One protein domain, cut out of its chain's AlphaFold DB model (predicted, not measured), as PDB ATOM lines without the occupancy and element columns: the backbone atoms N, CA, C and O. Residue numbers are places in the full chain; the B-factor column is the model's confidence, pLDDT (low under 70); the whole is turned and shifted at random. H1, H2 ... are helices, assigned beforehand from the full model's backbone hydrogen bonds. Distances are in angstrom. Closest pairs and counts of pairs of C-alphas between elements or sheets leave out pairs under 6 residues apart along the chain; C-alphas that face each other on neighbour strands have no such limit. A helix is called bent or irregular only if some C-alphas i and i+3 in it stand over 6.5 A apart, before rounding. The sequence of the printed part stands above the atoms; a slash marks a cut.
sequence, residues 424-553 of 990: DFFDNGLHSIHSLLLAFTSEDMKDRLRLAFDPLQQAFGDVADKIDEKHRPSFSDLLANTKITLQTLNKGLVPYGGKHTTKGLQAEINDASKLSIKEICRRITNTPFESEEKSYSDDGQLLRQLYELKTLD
ATOM      1  N   ASP A 424     -19.892  -6.968  37.417       70.44
ATOM      2  CA  ASP A 424     -19.569  -8.379  37.149       70.44
ATOM      3  C   ASP A 424     -18.334  -8.527  36.250       70.44
ATOM      4  O   ASP A 424     -17.677  -9.561  36.255       70.44
ATOM      5  N   PHE A 425     -18.028  -7.516  35.434       78.38
ATOM      6  CA  PHE A 425     -16.817  -7.518  34.620       78.38
ATOM      7  C   PHE A 425     -15.595  -7.118  35.447       78.38
ATOM      8  O   PHE A 425     -14.555  -7.769  35.368       78.38
ATOM      9  N   PHE A 426     -15.706  -6.080  36.280       79.00
ATOM     10  CA  PHE A 426     -14.576  -5.568  37.053       79.00
ATOM     11  C   PHE A 426     -14.348  -6.292  38.394       79.00
ATOM     12  O   PHE A 426     -13.221  -6.268  38.883       79.00
ATOM     13  N   ASP A 427     -15.304  -7.084  38.896       72.25
ATOM     14  CA  ASP A 427     -15.325  -7.875  40.154       72.25
ATOM     15  C   ASP A 427     -15.043  -7.091  41.447       72.25
ATOM     16  O   ASP A 427     -15.797  -7.189  42.412       72.25
ATOM     17  N   ASN A 428     -13.931  -6.354  41.513       82.94
ATOM     18  CA  ASN A 428     -13.523  -5.558  42.661       82.94
ATOM     19  C   ASN A 428     -12.724  -4.308  42.247       82.94
ATOM     20  O   ASN A 428     -12.258  -4.169  41.109       82.94
ATOM     21  N   GLY A 429     -12.556  -3.386  43.194       86.00
ATOM     22  CA  GLY A 429     -11.922  -2.103  42.913       86.00
ATOM     23  C   GLY A 429     -10.428  -2.188  42.584       86.00
ATOM     24  O   GLY A 429      -9.952  -1.422  41.756       86.00
ATOM     25  N   LEU A 430      -9.686  -3.162  43.123       87.50
ATOM     26  CA  LEU A 430      -8.254  -3.327  42.817       87.50
ATOM     27  C   LEU A 430      -8.020  -3.758  41.366       87.50
ATOM     28  O   LEU A 430      -7.146  -3.209  40.701       87.50
ATOM     29  N   HIS A 431      -8.836  -4.685  40.855       84.31
ATOM     30  CA  HIS A 431      -8.782  -5.072  39.443       84.31
ATOM     31  C   HIS A 431      -9.165  -3.901  38.546       84.31
ATOM     32  O   HIS A 431      -8.517  -3.685  37.533       84.31
ATOM     33  N   SER A 432     -10.168  -3.113  38.942       87.88
ATOM     34  CA  SER A 432     -10.558  -1.899  38.217       87.88
ATOM     35  C   SER A 432      -9.395  -0.907  38.107       87.88
ATOM     36  O   SER A 432      -9.117  -0.405  37.022       87.88
ATOM     37  N   ILE A 433      -8.684  -0.658  39.215       90.00
ATOM     38  CA  ILE A 433      -7.503   0.219  39.245       90.00
ATOM     39  C   ILE A 433      -6.391  -0.358  38.364       90.00
ATOM     40  O   ILE A 433      -5.795   0.380  37.586       90.00
ATOM     41  N   HIS A 434      -6.141  -1.670  38.432       89.19
ATOM     42  CA  HIS A 434      -5.140  -2.330  37.594       89.19
ATOM     43  C   HIS A 434      -5.467  -2.213  36.100       89.19
ATOM     44  O   HIS A 434      -4.617  -1.810  35.312       89.19
ATOM     45  N   SER A 435      -6.706  -2.521  35.714       87.44
ATOM     46  CA  SER A 435      -7.183  -2.417  34.334       87.44
ATOM     47  C   SER A 435      -7.039  -0.994  33.797       87.44
ATOM     48  O   SER A 435      -6.571  -0.822  32.677       87.44
ATOM     49  N   LEU A 436      -7.389   0.023  34.594       88.81
ATOM     50  CA  LEU A 436      -7.219   1.429  34.214       88.81
ATOM     51  C   LEU A 436      -5.741   1.817  34.093       88.81
ATOM     52  O   LEU A 436      -5.362   2.442  33.110       88.81
ATOM     53  N   LEU A 437      -4.895   1.385  35.033       88.69
ATOM     54  CA  LEU A 437      -3.450   1.631  34.986       88.69
ATOM     55  C   LEU A 437      -2.809   1.054  33.713       88.69
ATOM     56  O   LEU A 437      -1.904   1.668  33.150       88.69
ATOM     57  N   LEU A 438      -3.273  -0.117  33.259       85.19
ATOM     58  CA  LEU A 438      -2.803  -0.740  32.021       85.19
ATOM     59  C   LEU A 438      -3.408  -0.106  30.763       85.19
ATOM     60  O   LEU A 438      -2.762  -0.154  29.715       85.19
ATOM     61  N   ALA A 439      -4.641   0.403  30.844       85.06
ATOM     62  CA  ALA A 439      -5.381   0.944  29.706       85.06
ATOM     63  C   ALA A 439      -5.005   2.394  29.381       85.06
ATOM     64  O   ALA A 439      -5.063   2.767  28.212       85.06
ATOM     65  N   PHE A 440      -4.615   3.189  30.383       87.38
ATOM     66  CA  PHE A 440      -4.183   4.563  30.161       87.38
ATOM     67  C   PHE A 440      -2.905   4.622  29.335       87.38
ATOM     68  O   PHE A 440      -1.926   3.913  29.587       87.38
ATOM     69  N   THR A 441      -2.940   5.493  28.337       82.62
ATOM     70  CA  THR A 441      -1.845   5.718  27.398       82.62
ATOM     71  C   THR A 441      -1.012   6.934  27.792       82.62
ATOM     72  O   THR A 441       0.200   6.916  27.593       82.62
ATOM     73  N   SER A 442      -1.634   7.940  28.413       86.69
ATOM     74  CA  SER A 442      -0.981   9.128  28.958       86.69
ATOM     75  C   SER A 442      -0.336   8.832  30.313       86.69
ATOM     76  O   SER A 442      -0.970   8.260  31.206       86.69
ATOM     77  N   GLU A 443       0.921   9.244  30.491       86.94
ATOM     78  CA  GLU A 443       1.574   9.173  31.804       86.94
ATOM     79  C   GLU A 443       0.909  10.130  32.803       86.94
ATOM     80  O   GLU A 443       0.682   9.739  33.947       86.94
ATOM     81  N   ASP A 444       0.441  11.296  32.350       88.31
ATOM     82  CA  ASP A 444      -0.306  12.254  33.173       88.31
ATOM     83  C   ASP A 444      -1.588  11.644  33.763       88.31
ATOM     84  O   ASP A 444      -1.923  11.853  34.932       88.31
ATOM     85  N   MET A 445      -2.315  10.825  32.991       88.38
ATOM     86  CA  MET A 445      -3.506  10.142  33.507       88.38
ATOM     87  C   MET A 445      -3.150   9.019  34.492       88.38
ATOM     88  O   MET A 445      -3.877   8.790  35.465       88.38
ATOM     89  N   LYS A 446      -2.022   8.327  34.287       89.25
ATOM     90  CA  LYS A 446      -1.515   7.337  35.253       89.25
ATOM     91  C   LYS A 446      -1.084   8.005  36.555       89.25
ATOM     92  O   LYS A 446      -1.357   7.456  37.622       89.25
ATOM     93  N   ASP A 447      -0.480   9.184  36.489       88.00
ATOM     94  CA  ASP A 447      -0.126   9.976  37.666       88.00
ATOM     95  C   ASP A 447      -1.363  10.508  38.383       88.00
ATOM     96  O   ASP A 447      -1.469  10.407  39.606       88.00
ATOM     97  N   ARG A 448      -2.379  10.946  37.640       90.31
ATOM     98  CA  ARG A 448      -3.678  11.301  38.218       90.31
ATOM     99  C   ARG A 448      -4.369  10.115  38.897       90.31
ATOM    100  O   ARG A 448      -4.956  10.278  39.967       90.31
ATOM    101  N   LEU A 449      -4.295   8.919  38.309       91.56
ATOM    102  CA  LEU A 449      -4.783   7.682  38.925       91.56
ATOM    103  C   LEU A 449      -4.025   7.381  40.223       91.56
ATOM    104  O   LEU A 449      -4.653   7.071  41.231       91.56
ATOM    105  N   ARG A 450      -2.695   7.492  40.202       88.94
ATOM    106  CA  ARG A 450      -1.824   7.332  41.375       88.94
ATOM    107  C   ARG A 450      -2.221   8.297  42.496       88.94
ATOM    108  O   ARG A 450      -2.513   7.843  43.596       88.94
ATOM    109  N   LEU A 451      -2.390   9.585  42.188       89.00
ATOM    110  CA  LEU A 451      -2.849  10.613  43.133       89.00
ATOM    111  C   LEU A 451      -4.252  10.332  43.696       89.00
ATOM    112  O   LEU A 451      -4.491  10.505  44.889       89.00
ATOM    113  N   ALA A 452      -5.181   9.840  42.873       90.31
ATOM    114  CA  ALA A 452      -6.524   9.468  43.328       90.31
ATOM    115  C   ALA A 452      -6.526   8.304  44.346       90.31
ATOM    116  O   ALA A 452      -7.508   8.118  45.075       90.31
ATOM    117  N   PHE A 453      -5.437   7.531  44.394       92.44
ATOM    118  CA  PHE A 453      -5.199   6.417  45.315       92.44
ATOM    119  C   PHE A 453      -3.916   6.598  46.141       92.44
ATOM    120  O   PHE A 453      -3.321   5.611  46.575       92.44
ATOM    121  N   ASP A 454      -3.530   7.848  46.409       89.88
ATOM    122  CA  ASP A 454      -2.316   8.205  47.151       89.88
ATOM    123  C   ASP A 454      -2.174   7.461  48.500       89.88
ATOM    124  O   ASP A 454      -1.105   6.902  48.739       89.88
ATOM    125  N   PRO A 455      -3.231   7.275  49.328       90.56
ATOM    126  CA  PRO A 455      -3.119   6.483  50.560       90.56
ATOM    127  C   PRO A 455      -2.649   5.036  50.336       90.56
ATOM    128  O   PRO A 455      -1.803   4.527  51.071       90.56
ATOM    129  N   LEU A 456      -3.147   4.377  49.284       90.75
ATOM    130  CA  LEU A 456      -2.748   3.014  48.926       90.75
ATOM    131  C   LEU A 456      -1.311   2.980  48.388       90.75
ATOM    132  O   LEU A 456      -0.566   2.042  48.676       90.75
ATOM    133  N   GLN A 457      -0.920   3.989  47.610       89.25
ATOM    134  CA  GLN A 457       0.424   4.093  47.052       89.25
ATOM    135  C   GLN A 457       1.472   4.379  48.134       89.25
ATOM    136  O   GLN A 457       2.504   3.709  48.154       89.25
ATOM    137  N   GLN A 458       1.199   5.301  49.059       89.12
ATOM    138  CA  GLN A 458       2.069   5.601  50.199       89.12
ATOM    139  C   GLN A 458       2.231   4.380  51.103       89.12
ATOM    140  O   GLN A 458       3.355   3.964  51.378       89.12
ATOM    141  N   ALA A 459       1.124   3.722  51.463       87.75
ATOM    142  CA  ALA A 459       1.167   2.504  52.267       87.75
ATOM    143  C   ALA A 459       1.949   1.366  51.587       87.75
ATOM    144  O   ALA A 459       2.526   0.516  52.268       87.75
ATOM    145  N   PHE A 460       1.972   1.319  50.251       90.44
ATOM    146  CA  PHE A 460       2.819   0.387  49.513       90.44
ATOM    147  C   PHE A 460       4.291   0.808  49.543       90.44
ATOM    148  O   PHE A 460       5.136  -0.034  49.845       90.44
ATOM    149  N   GLY A 461       4.592   2.082  49.277       87.38
ATOM    150  CA  GLY A 461       5.945   2.646  49.313       87.38
ATOM    151  C   GLY A 461       6.626   2.437  50.664       87.38
ATOM    152  O   GLY A 461       7.707   1.859  50.717       87.38
ATOM    153  N   ASP A 462       5.934   2.734  51.767       86.19
ATOM    154  CA  ASP A 462       6.430   2.558  53.142       86.19
ATOM    155  C   ASP A 462       6.918   1.132  53.450       86.19
ATOM    156  O   ASP A 462       7.789   0.920  54.302       86.19
ATOM    157  N   VAL A 463       6.341   0.140  52.764       85.56
ATOM    158  CA  VAL A 463       6.632  -1.287  52.922       85.56
ATOM    159  C   VAL A 463       7.663  -1.751  51.891       85.56
ATOM    160  O   VAL A 463       8.640  -2.410  52.249       85.56
ATOM    161  N   ALA A 464       7.454  -1.421  50.616       85.50
ATOM    162  CA  ALA A 464       8.316  -1.813  49.506       85.50
ATOM    163  C   ALA A 464       9.706  -1.169  49.615       85.50
ATOM    164  O   ALA A 464      10.706  -1.820  49.302       85.50
ATOM    165  N   ASP A 465       9.790   0.058  50.142       86.06
ATOM    166  CA  ASP A 465      11.043   0.799  50.256       86.06
ATOM    167  C   ASP A 465      12.038   0.196  51.252       86.06
ATOM    168  O   ASP A 465      13.238   0.461  51.192       86.06
ATOM    169  N   LYS A 466      11.552  -0.669  52.147       82.94
ATOM    170  CA  LYS A 466      12.369  -1.387  53.136       82.94
ATOM    171  C   LYS A 466      12.989  -2.671  52.590       82.94
ATOM    172  O   LYS A 466      13.808  -3.290  53.266       82.94
ATOM    173  N   ILE A 467      12.599  -3.089  51.390       81.75
ATOM    174  CA  ILE A 467      13.114  -4.290  50.733       81.75
ATOM    175  C   ILE A 467      14.238  -3.889  49.781       81.75
ATOM    176  O   ILE A 467      14.196  -2.822  49.166       81.75
ATOM    177  N   ASP A 468      15.235  -4.768  49.674       78.69
ATOM    178  CA  ASP A 468      16.334  -4.646  48.720       78.69
ATOM    179  C   ASP A 468      15.799  -4.420  47.295       78.69
ATOM    180  O   ASP A 468      14.891  -5.118  46.839       78.69
ATOM    181  N   GLU A 469      16.384  -3.452  46.595       78.19
ATOM    182  CA  GLU A 469      15.930  -2.941  45.299       78.19
ATOM    183  C   GLU A 469      15.817  -4.056  44.249       78.19
ATOM    184  O   GLU A 469      14.876  -4.085  43.459       78.19
ATOM    185  N   LYS A 470      16.703  -5.059  44.310       75.38
ATOM    186  CA  LYS A 470      16.686  -6.227  43.407       75.38
ATOM    187  C   LYS A 470      15.479  -7.152  43.587       75.38
ATOM    188  O   LYS A 470      15.183  -7.940  42.692       75.38
ATOM    189  N   HIS A 471      14.816  -7.092  44.737       75.69
ATOM    190  CA  HIS A 471      13.691  -7.955  45.104       75.69
ATOM    191  C   HIS A 471      12.407  -7.159  45.368       75.69
ATOM    192  O   HIS A 471      11.407  -7.737  45.801       75.69
ATOM    193  N   ARG A 472      12.431  -5.840  45.134       83.81
ATOM    194  CA  ARG A 472      11.300  -4.953  45.376       83.81
ATOM    195  C   ARG A 472      10.221  -5.183  44.305       83.81
ATOM    196  O   ARG A 472      10.490  -4.950  43.129       83.81
ATOM    197  N   PRO A 473       9.007  -5.630  44.678       85.50
ATOM    198  CA  PRO A 473       7.897  -5.695  43.734       85.50
ATOM    199  C   PRO A 473       7.448  -4.282  43.343       85.50
ATOM    200  O   PRO A 473       7.590  -3.339  44.122       85.50
ATOM    201  N   SER A 474       6.876  -4.131  42.151       87.75
ATOM    202  CA  SER A 474       6.293  -2.870  41.687       87.75
ATOM    203  C   SER A 474       4.869  -2.667  42.221       87.75
ATOM    204  O   SER A 474       4.195  -3.610  42.644       87.75
ATOM    205  N   PHE A 475       4.365  -1.430  42.154       86.19
ATOM    206  CA  PHE A 475       2.963  -1.147  42.487       86.19
ATOM    207  C   PHE A 475       1.993  -1.889  41.550       86.19
ATOM    208  O   PHE A 475       0.945  -2.363  41.983       86.19
ATOM    209  N   SER A 476       2.378  -2.078  40.283       84.44
ATOM    210  CA  SER A 476       1.608  -2.891  39.337       84.44
ATOM    211  C   SER A 476       1.536  -4.358  39.775       84.44
ATOM    212  O   SER A 476       0.473  -4.963  39.671       84.44
ATOM    213  N   ASP A 477       2.613  -4.922  40.338       84.56
ATOM    214  CA  ASP A 477       2.619  -6.303  40.852       84.56
ATOM    215  C   ASP A 477       1.670  -6.476  42.045       84.56
ATOM    216  O   ASP A 477       1.055  -7.533  42.223       84.56
ATOM    217  N   LEU A 478       1.521  -5.441  42.881       87.88
ATOM    218  CA  LEU A 478       0.558  -5.447  43.984       87.88
ATOM    219  C   LEU A 478      -0.883  -5.530  43.468       87.88
ATOM    220  O   LEU A 478      -1.687  -6.308  43.993       87.88
ATOM    221  N   LEU A 479      -1.197  -4.728  42.452       87.38
ATOM    222  CA  LEU A 479      -2.519  -4.678  41.841       87.38
ATOM    223  C   LEU A 479      -2.821  -5.947  41.024       87.38
ATOM    224  O   LEU A 479      -3.949  -6.430  41.045       87.38
ATOM    225  N   ALA A 480      -1.809  -6.523  40.367       80.00
ATOM    226  CA  ALA A 480      -1.927  -7.741  39.570       80.00
ATOM    227  C   ALA A 480      -2.109  -9.005  40.421       80.00
ATOM    228  O   ALA A 480      -2.931  -9.862  40.097       80.00
ATOM    229  N   ASN A 481      -1.342  -9.158  41.509       82.50
ATOM    230  CA  ASN A 481      -1.449 -10.324  42.382       82.50
ATOM    231  C   ASN A 481      -1.183  -9.980  43.846       82.50
ATOM    232  O   ASN A 481      -0.151 -10.317  44.435       82.50
ATOM    233  N   THR A 482      -2.180  -9.361  44.470       84.81
ATOM    234  CA  THR A 482      -2.099  -8.850  45.839       84.81
ATOM    235  C   THR A 482      -1.630  -9.899  46.848       84.81
ATOM    236  O   THR A 482      -0.820  -9.604  47.723       84.81
ATOM    237  N   LYS A 483      -2.086 -11.153  46.723       83.31
ATOM    238  CA  LYS A 483      -1.721 -12.225  47.660       83.31
ATOM    239  C   LYS A 483      -0.246 -12.613  47.543       83.31
ATOM    240  O   LYS A 483       0.426 -12.718  48.568       83.31
ATOM    241  N   ILE A 484       0.255 -12.830  46.325       84.25
ATOM    242  CA  ILE A 484       1.661 -13.203  46.097       84.25
ATOM    243  C   ILE A 484       2.583 -12.038  46.456       84.25
ATOM    244  O   ILE A 484       3.600 -12.239  47.123       84.25
ATOM    245  N   THR A 485       2.208 -10.816  46.088       85.06
ATOM    246  CA  THR A 485       2.998  -9.622  46.389       85.06
ATOM    247  C   THR A 485       3.069  -9.382  47.895       85.06
ATOM    248  O   THR A 485       4.164  -9.232  48.425       85.06
ATOM    249  N   LEU A 486       1.959  -9.502  48.634       84.88
ATOM    250  CA  LEU A 486       1.982  -9.441  50.102       84.88
ATOM    251  C   LEU A 486       2.833 -10.551  50.733       84.88
ATOM    252  O   LEU A 486       3.505 -10.303  51.731       84.88
ATOM    253  N   GLN A 487       2.832 -11.770  50.187       85.12
ATOM    254  CA  GLN A 487       3.718 -12.842  50.666       85.12
ATOM    255  C   GLN A 487       5.193 -12.519  50.412       85.12
ATOM    256  O   GLN A 487       6.033 -12.786  51.271       85.12
ATOM    257  N   THR A 488       5.503 -11.937  49.255       84.12
ATOM    258  CA  THR A 488       6.861 -11.528  48.871       84.12
ATOM    259  C   THR A 488       7.354 -10.400  49.768       84.12
ATOM    260  O   THR A 488       8.436 -10.512  50.339       84.12
ATOM    261  N   LEU A 489       6.518  -9.381  49.988       85.31
ATOM    262  CA  LEU A 489       6.794  -8.287  50.917       85.31
ATOM    263  C   LEU A 489       7.027  -8.819  52.337       85.31
ATOM    264  O   LEU A 489       8.050  -8.526  52.944       85.31
ATOM    265  N   ASN A 490       6.141  -9.682  52.846       84.19
ATOM    266  CA  ASN A 490       6.295 -10.268  54.180       84.19
ATOM    267  C   ASN A 490       7.588 -11.082  54.323       84.19
ATOM    268  O   ASN A 490       8.253 -10.966  55.347       84.19
ATOM    269  N   LYS A 491       7.974 -11.866  53.306       83.31
ATOM    270  CA  LYS A 491       9.256 -12.592  53.291       83.31
ATOM    271  C   LYS A 491      10.455 -11.643  53.274       83.31
ATOM    272  O   LYS A 491      11.397 -11.861  54.029       83.31
ATOM    273  N   GLY A 492      10.408 -10.595  52.451       80.31
ATOM    274  CA  GLY A 492      11.458  -9.576  52.363       80.31
ATOM    275  C   GLY A 492      11.631  -8.763  53.648       80.31
ATOM    276  O   GLY A 492      12.717  -8.258  53.908       80.31
ATOM    277  N   LEU A 493      10.589  -8.687  54.481       80.06
ATOM    278  CA  LEU A 493      10.608  -7.990  55.766       80.06
ATOM    279  C   LEU A 493      11.088  -8.843  56.953       80.06
ATOM    280  O   LEU A 493      11.410  -8.281  58.001       80.06
ATOM    281  N   VAL A 494      11.178 -10.174  56.807       77.00
ATOM    282  CA  VAL A 494      11.652 -11.097  57.865       77.00
ATOM    283  C   VAL A 494      13.004 -10.682  58.478       77.00
ATOM    284  O   VAL A 494      13.106 -10.711  59.706       77.00
ATOM    285  N   PRO A 495      14.019 -10.237  57.705       73.62
ATOM    286  CA  PRO A 495      15.313  -9.813  58.254       73.62
ATOM    287  C   PRO A 495      15.246  -8.591  59.186       73.62
ATOM    288  O   PRO A 495      16.173  -8.364  59.957       73.62
ATOM    289  N   TYR A 496      14.157  -7.813  59.149       70.50
ATOM    290  CA  TYR A 496      14.005  -6.559  59.897       70.50
ATOM    291  C   TYR A 496      13.194  -6.700  61.199       70.50
ATOM    292  O   TYR A 496      12.811  -5.700  61.811       70.50
ATOM    293  N   GLY A 497      12.928  -7.932  61.651       54.75
ATOM    294  CA  GLY A 497      12.520  -8.210  63.034       54.75
ATOM    295  C   GLY A 497      11.199  -7.572  63.487       54.75
ATOM    296  O   GLY A 497      11.118  -7.054  64.597       54.75
ATOM    297  N   GLY A 498      10.157  -7.580  62.649       57.78
ATOM    298  CA  GLY A 498       8.786  -7.217  63.052       57.78
ATOM    299  C   GLY A 498       8.498  -5.722  63.257       57.78
ATOM    300  O   GLY A 498       7.355  -5.372  63.548       57.78
ATOM    301  N   LYS A 499       9.481  -4.826  63.064       57.38
ATOM    302  CA  LYS A 499       9.281  -3.361  63.133       57.38
ATOM    303  C   LYS A 499       8.422  -2.793  61.997       57.38
ATOM    304  O   LYS A 499       7.822  -1.736  62.159       57.38
ATOM    305  N   HIS A 500       8.344  -3.492  60.869       66.81
ATOM    306  CA  HIS A 500       7.541  -3.109  59.710       66.81
ATOM    307  C   HIS A 500       6.477  -4.179  59.463       66.81
ATOM    308  O   HIS A 500       6.783  -5.371  59.450       66.81
ATOM    309  N   THR A 501       5.219  -3.763  59.304       74.06
ATOM    310  CA  THR A 501       4.085  -4.682  59.122       74.06
ATOM    311  C   THR A 501       3.310  -4.333  57.864       74.06
ATOM    312  O   THR A 501       3.130  -3.162  57.548       74.06
ATOM    313  N   THR A 502       2.761  -5.339  57.180       82.94
ATOM    314  CA  THR A 502       1.870  -5.121  56.029       82.94
ATOM    315  C   THR A 502       0.431  -4.789  56.443       82.94
ATOM    316  O   THR A 502      -0.461  -4.852  55.604       82.94
ATOM    317  N   LYS A 503       0.164  -4.488  57.726       82.69
ATOM    318  CA  LYS A 503      -1.203  -4.269  58.236       82.69
ATOM    319  C   LYS A 503      -1.838  -2.996  57.673       82.69
ATOM    320  O   LYS A 503      -2.988  -3.055  57.254       82.69
ATOM    321  N   GLY A 504      -1.089  -1.888  57.632       82.94
ATOM    322  CA  GLY A 504      -1.552  -0.629  57.029       82.94
ATOM    323  C   GLY A 504      -1.856  -0.805  55.541       82.94
ATOM    324  O   GLY A 504      -2.966  -0.539  55.099       82.94
ATOM    325  N   LEU A 505      -0.926  -1.422  54.807       88.12
ATOM    326  CA  LEU A 505      -1.118  -1.786  53.404       88.12
ATOM    327  C   LEU A 505      -2.337  -2.705  53.186       88.12
ATOM    328  O   LEU A 505      -3.106  -2.500  52.256       88.12
ATOM    329  N   GLN A 506      -2.567  -3.702  54.049       88.81
ATOM    330  CA  GLN A 506      -3.752  -4.570  53.968       88.81
ATOM    331  C   GLN A 506      -5.068  -3.824  54.213       88.81
ATOM    332  O   GLN A 506      -6.074  -4.189  53.605       88.81
ATOM    333  N   ALA A 507      -5.085  -2.811  55.082       87.19
ATOM    334  CA  ALA A 507      -6.268  -1.984  55.306       87.19
ATOM    335  C   ALA A 507      -6.621  -1.187  54.042       87.19
ATOM    336  O   ALA A 507      -7.743  -1.304  53.550       87.19
ATOM    337  N   GLU A 508      -5.637  -0.510  53.448       90.69
ATOM    338  CA  GLU A 508      -5.823   0.251  52.205       90.69
ATOM    339  C   GLU A 508      -6.216  -0.647  51.022       90.69
ATOM    340  O   GLU A 508      -7.116  -0.321  50.251       90.69
ATOM    341  N   ILE A 509      -5.616  -1.838  50.910       91.00
ATOM    342  CA  ILE A 509      -6.005  -2.859  49.922       91.00
ATOM    343  C   ILE A 509      -7.473  -3.256  50.101       91.00
ATOM    344  O   ILE A 509      -8.225  -3.328  49.127       91.00
ATOM    345  N   ASN A 510      -7.897  -3.522  51.339       87.94
ATOM    346  CA  ASN A 510      -9.274  -3.909  51.625       87.94
ATOM    347  C   ASN A 510     -10.253  -2.786  51.281       87.94
ATOM    348  O   ASN A 510     -11.330  -3.072  50.757       87.94
ATOM    349  N   ASP A 511      -9.898  -1.533  51.533       88.44
ATOM    350  CA  ASP A 511     -10.765  -0.399  51.227       88.44
ATOM    351  C   ASP A 511     -10.822  -0.105  49.729       88.44
ATOM    352  O   ASP A 511     -11.922   0.001  49.181       88.44
ATOM    353  N   ALA A 512      -9.686  -0.125  49.030       88.50
ATOM    354  CA  ALA A 512      -9.644  -0.027  47.574       88.50
ATOM    355  C   ALA A 512     -10.419  -1.171  46.896       88.50
ATOM    356  O   ALA A 512     -11.121  -0.944  45.911       88.50
ATOM    357  N   SER A 513     -10.380  -2.391  47.446       87.75
ATOM    358  CA  SER A 513     -11.099  -3.543  46.881       87.75
ATOM    359  C   SER A 513     -12.627  -3.407  46.912       87.75
ATOM    360  O   SER A 513     -13.302  -4.001  46.071       87.75
ATOM    361  N   LYS A 514     -13.183  -2.614  47.841       87.25
ATOM    362  CA  LYS A 514     -14.636  -2.408  47.998       87.25
ATOM    363  C   LYS A 514     -15.211  -1.381  47.020       87.25
ATOM    364  O   LYS A 514     -16.432  -1.257  46.932       87.25
ATOM    365  N   LEU A 515     -14.364  -0.613  46.335       88.50
ATOM    366  CA  LEU A 515     -14.813   0.463  45.455       88.50
ATOM    367  C   LEU A 515     -15.399  -0.096  44.156       88.50
ATOM    368  O   LEU A 515     -14.873  -1.039  43.569       88.50
ATOM    369  N   SER A 516     -16.487   0.522  43.695       87.50
ATOM    370  CA  SER A 516     -17.043   0.253  42.365       87.50
ATOM    371  C   SER A 516     -16.276   1.025  41.292       87.50
ATOM    372  O   SER A 516     -15.696   2.076  41.574       87.50
ATOM    373  N   ILE A 517     -16.349   0.570  40.038       87.75
ATOM    374  CA  ILE A 517     -15.717   1.263  38.904       87.75
ATOM    375  C   ILE A 517     -16.173   2.728  38.780       87.75
ATOM    376  O   ILE A 517     -15.362   3.600  38.476       87.75
ATOM    377  N   LYS A 518     -17.441   3.039  39.092       87.88
ATOM    378  CA  LYS A 518     -17.962   4.417  39.048       87.88
ATOM    379  C   LYS A 518     -17.353   5.304  40.123       87.88
ATOM    380  O   LYS A 518     -17.025   6.453  39.847       87.88
ATOM    381  N   GLU A 519     -17.187   4.764  41.326       89.19
ATOM    382  CA  GLU A 519     -16.555   5.484  42.431       89.19
ATOM    383  C   GLU A 519     -15.076   5.756  42.127       89.19
ATOM    384  O   GLU A 519     -14.584   6.854  42.368       89.19
ATOM    385  N   ILE A 520     -14.393   4.791  41.506       90.69
ATOM    386  CA  ILE A 520     -13.011   4.933  41.034       90.69
ATOM    387  C   ILE A 520     -12.915   6.031  39.966       90.69
ATOM    388  O   ILE A 520     -12.136   6.967  40.128       90.69
ATOM    389  N   CYS A 521     -13.758   5.983  38.929       90.25
ATOM    390  CA  CYS A 521     -13.787   7.009  37.879       90.25
ATOM    391  C   CYS A 521     -14.064   8.404  38.459       90.25
ATOM    392  O   CYS A 521     -13.412   9.378  38.082       90.25
ATOM    393  N   ARG A 522     -14.992   8.506  39.420       90.44
ATOM    394  CA  ARG A 522     -15.314   9.759  40.109       90.44
ATOM    395  C   ARG A 522     -14.121  10.298  40.902       90.44
ATOM    396  O   ARG A 522     -13.852  11.493  40.824       90.44
ATOM    397  N   ARG A 523     -13.395   9.450  41.639       92.44
ATOM    398  CA  ARG A 523     -12.192   9.864  42.388       92.44
ATOM    399  C   ARG A 523     -11.105  10.411  41.468       92.44
ATOM    400  O   ARG A 523     -10.584  11.490  41.733       92.44
ATOM    401  N   ILE A 524     -10.834   9.728  40.357       91.81
ATOM    402  CA  ILE A 524      -9.853  10.183  39.361       91.81
ATOM    403  C   ILE A 524     -10.290  11.531  38.776       91.81
ATOM    404  O   ILE A 524      -9.528  12.491  38.793       91.81
ATOM    405  N   THR A 525     -11.554  11.646  38.354       87.56
ATOM    406  CA  THR A 525     -12.091  12.874  37.736       87.56
ATOM    407  C   THR A 525     -12.130  14.069  38.695       87.56
ATOM    408  O   THR A 525     -11.992  15.210  38.260       87.56
ATOM    409  N   ASN A 526     -12.288  13.830  39.997       87.12
ATOM    410  CA  ASN A 526     -12.283  14.880  41.018       87.12
ATOM    411  C   ASN A 526     -10.874  15.277  41.481       87.12
ATOM    412  O   ASN A 526     -10.734  16.254  42.212       87.12
ATOM    413  N   THR A 527      -9.839  14.533  41.084       86.00
ATOM    414  CA  THR A 527      -8.450  14.873  41.406       86.00
ATOM    415  C   THR A 527      -8.004  15.999  40.467       86.00
ATOM    416  O   THR A 527      -8.069  15.796  39.251       86.00
ATOM    417  N   PRO A 528      -7.620  17.186  40.967       76.56
ATOM    418  CA  PRO A 528      -7.203  18.301  40.120       76.56
ATOM    419  C   PRO A 528      -5.890  17.961  39.406       76.56
ATOM    420  O   PRO A 528      -4.934  17.537  40.050       76.56
ATOM    421  N   PHE A 529      -5.867  18.101  38.080       78.69
ATOM    422  CA  PHE A 529      -4.697  17.815  37.249       78.69
ATOM    423  C   PHE A 529      -4.827  18.542  35.901       78.69
ATOM    424  O   PHE A 529      -5.872  18.428  35.250       78.69
ATOM    425  N   GLU A 530      -3.794  19.276  35.490       73.94
ATOM    426  CA  GLU A 530      -3.719  19.981  34.202       73.94
ATOM    427  C   GLU A 530      -2.730  19.254  33.284       73.94
ATOM    428  O   GLU A 530      -1.635  18.906  33.714       73.94
ATOM    429  N   SER A 531      -3.130  18.994  32.039       76.19
ATOM    430  CA  SER A 531      -2.304  18.329  31.026       76.19
ATOM    431  C   SER A 531      -2.653  18.873  29.643       76.19
ATOM    432  O   SER A 531      -3.825  19.118  29.346       76.19
ATOM    433  N   GLU A 532      -1.635  19.046  28.803       75.69
ATOM    434  CA  GLU A 532      -1.767  19.435  27.393       75.69
ATOM    435  C   GLU A 532      -1.614  18.228  26.441       75.69
ATOM    436  O   GLU A 532      -1.669  18.382  25.218       75.69
ATOM    437  N   GLU A 533      -1.435  17.010  26.970       79.62
ATOM    438  CA  GLU A 533      -1.265  15.809  26.152       79.62
ATOM    439  C   GLU A 533      -2.565  15.410  25.436       79.62
ATOM    440  O   GLU A 533      -3.639  15.297  26.028       79.62
ATOM    441  N   LYS A 534      -2.471  15.084  24.141       74.44
ATOM    442  CA  LYS A 534      -3.626  14.584  23.377       74.44
ATOM    443  C   LYS A 534      -4.151  13.246  23.923       74.44
ATOM    444  O   LYS A 534      -5.362  13.072  24.043       74.44
ATOM    445  N   SER A 535      -3.247  12.346  24.313       78.38
ATOM    446  CA  SER A 535      -3.544  11.059  24.965       78.38
ATOM    447  C   SER A 535      -4.328  11.224  26.271       78.38
ATOM    448  O   SER A 535      -5.158  10.380  26.599       78.38
ATOM    449  N   TYR A 536      -4.135  12.333  26.995       83.81
ATOM    450  CA  TYR A 536      -4.874  12.628  28.224       83.81
ATOM    451  C   TYR A 536      -6.364  12.887  27.957       83.81
ATOM    452  O   TYR A 536      -7.225  12.458  28.729       83.81
ATOM    453  N   SER A 537      -6.693  13.546  26.839       80.19
ATOM    454  CA  SER A 537      -8.084  13.730  26.403       80.19
ATOM    455  C   SER A 537      -8.745  12.395  26.048       80.19
ATOM    456  O   SER A 537      -9.891  12.156  26.444       80.19
ATOM    457  N   ASP A 538      -8.025  11.517  25.347       79.88
ATOM    458  CA  ASP A 538      -8.516  10.194  24.940       79.88
ATOM    459  C   ASP A 538      -8.757   9.290  26.168       79.88
ATOM    460  O   ASP A 538      -9.828   8.690  26.316       79.88
ATOM    461  N   ASP A 539      -7.829   9.285  27.128       85.81
ATOM    462  CA  ASP A 539      -7.989   8.584  28.407       85.81
ATOM    463  C   ASP A 539      -9.118   9.199  29.273       85.81
ATOM    464  O   ASP A 539      -9.842   8.502  29.994       85.81
ATOM    465  N   GLY A 540      -9.334  10.516  29.180       84.69
ATOM    466  CA  GLY A 540     -10.458  11.205  29.820       84.69
ATOM    467  C   GLY A 540     -11.814  10.803  29.227       84.69
ATOM    468  O   GLY A 540     -12.802  10.662  29.956       84.69
ATOM    469  N   GLN A 541     -11.870  10.564  27.916       81.75
ATOM    470  CA  GLN A 541     -13.046  10.018  27.244       81.75
ATOM    471  C   GLN A 541     -13.315   8.572  27.678       81.75
ATOM    472  O   GLN A 541     -14.469   8.239  27.958       81.75
ATOM    473  N   LEU A 542     -12.274   7.744  27.823       81.81
ATOM    474  CA  LEU A 542     -12.371   6.390  28.382       81.81
ATOM    475  C   LEU A 542     -13.033   6.399  29.772       81.81
ATOM    476  O   LEU A 542     -13.976   5.642  30.016       81.81
ATOM    477  N   LEU A 543     -12.605   7.293  30.670       86.38
ATOM    478  CA  LEU A 543     -13.203   7.434  32.005       86.38
ATOM    479  C   LEU A 543     -14.683   7.831  31.960       86.38
ATOM    480  O   LEU A 543     -15.493   7.263  32.699       86.38
ATOM    481  N   ARG A 544     -15.057   8.777  31.089       83.31
ATOM    482  CA  ARG A 544     -16.466   9.175  30.909       83.31
ATOM    483  C   ARG A 544     -17.308   8.014  30.402       83.31
ATOM    484  O   ARG A 544     -18.360   7.740  30.976       83.31
ATOM    485  N   GLN A 545     -16.810   7.297  29.394       79.25
ATOM    486  CA  GLN A 545     -17.483   6.120  28.856       79.25
ATOM    487  C   GLN A 545     -17.717   5.089  29.961       79.25
ATOM    488  O   GLN A 545     -18.859   4.696  30.165       79.25
ATOM    489  N   LEU A 546     -16.687   4.728  30.738       81.50
ATOM    490  CA  LEU A 546     -16.805   3.766  31.841       81.50
ATOM    491  C   LEU A 546     -17.763   4.224  32.955       81.50
ATOM    492  O   LEU A 546     -18.484   3.401  33.525       81.50
ATOM    493  N   TYR A 547     -17.811   5.524  33.255       83.25
ATOM    494  CA  TYR A 547     -18.713   6.093  34.262       83.25
ATOM    495  C   TYR A 547     -20.192   6.040  33.836       83.25
ATOM    496  O   TYR A 547     -21.080   5.734  34.645       83.25
ATOM    497  N   GLU A 548     -20.463   6.302  32.557       79.44
ATOM    498  CA  GLU A 548     -21.812   6.330  31.981       79.44
ATOM    499  C   GLU A 548     -22.410   4.931  31.757       79.44
ATOM    500  O   GLU A 548     -23.634   4.797  31.639       79.44
ATOM    501  N   LEU A 549     -21.591   3.871  31.782       71.06
ATOM    502  CA  LEU A 549     -22.061   2.499  31.592       71.06
ATOM    503  C   LEU A 549     -23.145   2.119  32.617       71.06
ATOM    504  O   LEU A 549     -22.950   2.135  33.839       71.06
ATOM    505  N   LYS A 550     -24.315   1.736  32.098       70.38
ATOM    506  CA  LYS A 550     -25.350   0.990  32.837       70.38
ATOM    507  C   LYS A 550     -25.204  -0.516  32.611       70.38
ATOM    508  O   LYS A 550     -25.397  -1.293  33.538       70.38
ATOM    509  N   THR A 551     -24.815  -0.896  31.400       72.88
ATOM    510  CA  THR A 551     -24.451  -2.248  30.969       72.88
ATOM    511  C   THR A 551     -23.187  -2.148  30.116       72.88
ATOM    512  O   THR A 551     -22.985  -1.152  29.425       72.88
ATOM    513  N   LEU A 552     -22.318  -3.150  30.197       73.56
ATOM    514  CA  LEU A 552     -21.084  -3.267  29.432       73.56
ATOM    515  C   LEU A 552     -21.339  -4.159  28.213       73.56
ATOM    516  O   LEU A 552     -21.562  -5.362  28.340       73.56
ATOM    517  N   ASP A 553     -21.304  -3.555  27.030       79.88
ATOM    518  CA  ASP A 553     -21.250  -4.269  25.757       79.88
ATOM    519  C   ASP A 553     -19.849  -4.088  25.174       79.88
ATOM    520  O   ASP A 553     -19.553  -3.054  24.569       79.88
TER     521      ASP A 553
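Overview. This is residues 424 to 553 of the 990 residues of an uncharacterized protein of Desulfovibrio ferrophilus (UniProt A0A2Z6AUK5). Look for two clusters of mostly crossed helices, set end to end: H1, H2, H7 and H8 pack together in one, and H3, H4, H5 and H6 make a looser one joined to it through H1, which touches H4 and H6. The longest helices, H8 and H5, lie at opposite ends. The 130 printed residues hold eight named helices, H1 to H8 in chain order, and no named strand: all helix, compact, with a radius of gyration of the C-alphas of 15.9 A and spans of 48 by 33 by 21 A.

Arrangement. Start at H8, residues 534 to 548, whose residues 543 to 547 touch H7, residues 517 to 526; C-alphas 547 and 518 are closest, 5.1 A. H1, residues 429 to 439, is the hub, and forms a helical hairpin with H2, residues 443 to 452, at a shallow tilt of 14 degrees; they only just touch, with 3 pairs of C-alphas within 8 A, the closest Leu 437 and Lys 446, 6.0 A. H1 touches H6, residues 503 to 513, about perpendicular at 76 degrees; C-alphas 429 and 513 are closest, 4.3 A. H6 touches H3, residues 454 to 464, at C-alphas 505 and 459, 5.0 A. H4, residues 475 to 480, touches H1 at C-alphas 479 and 434, 5.5 A; H4 and H5, residues 482 to 496, only just touch, only at the corner, with 3 pairs of C-alphas within 8 A, the closest 478 and 485, 5.4 A. Every O i to N i+4 pair is within hydrogen-bond range in H1, H2, H4, H6, H7 and H8; in H3 it is 6 of 7, in H5 9 of 11.

Along the chain. Find C-alpha 429, where H1 begins, at (-11.922, -2.103, 42.913). H5 runs 21.5 A to C-alpha 496 at (14.005, -6.559, 59.897) and is irregular: C-alphas 492 and 495 are 7.0 A apart. H8 runs 21.7 A to C-alpha 548 at (-21.812, 6.330, 31.981).

Size, cuts and confidence. The C-alphas of Gly 497 and Asp 553 are farthest apart, 50.5 A. The printed part has no cut and no long link. Confidence is under 70 at residues 497 to 500.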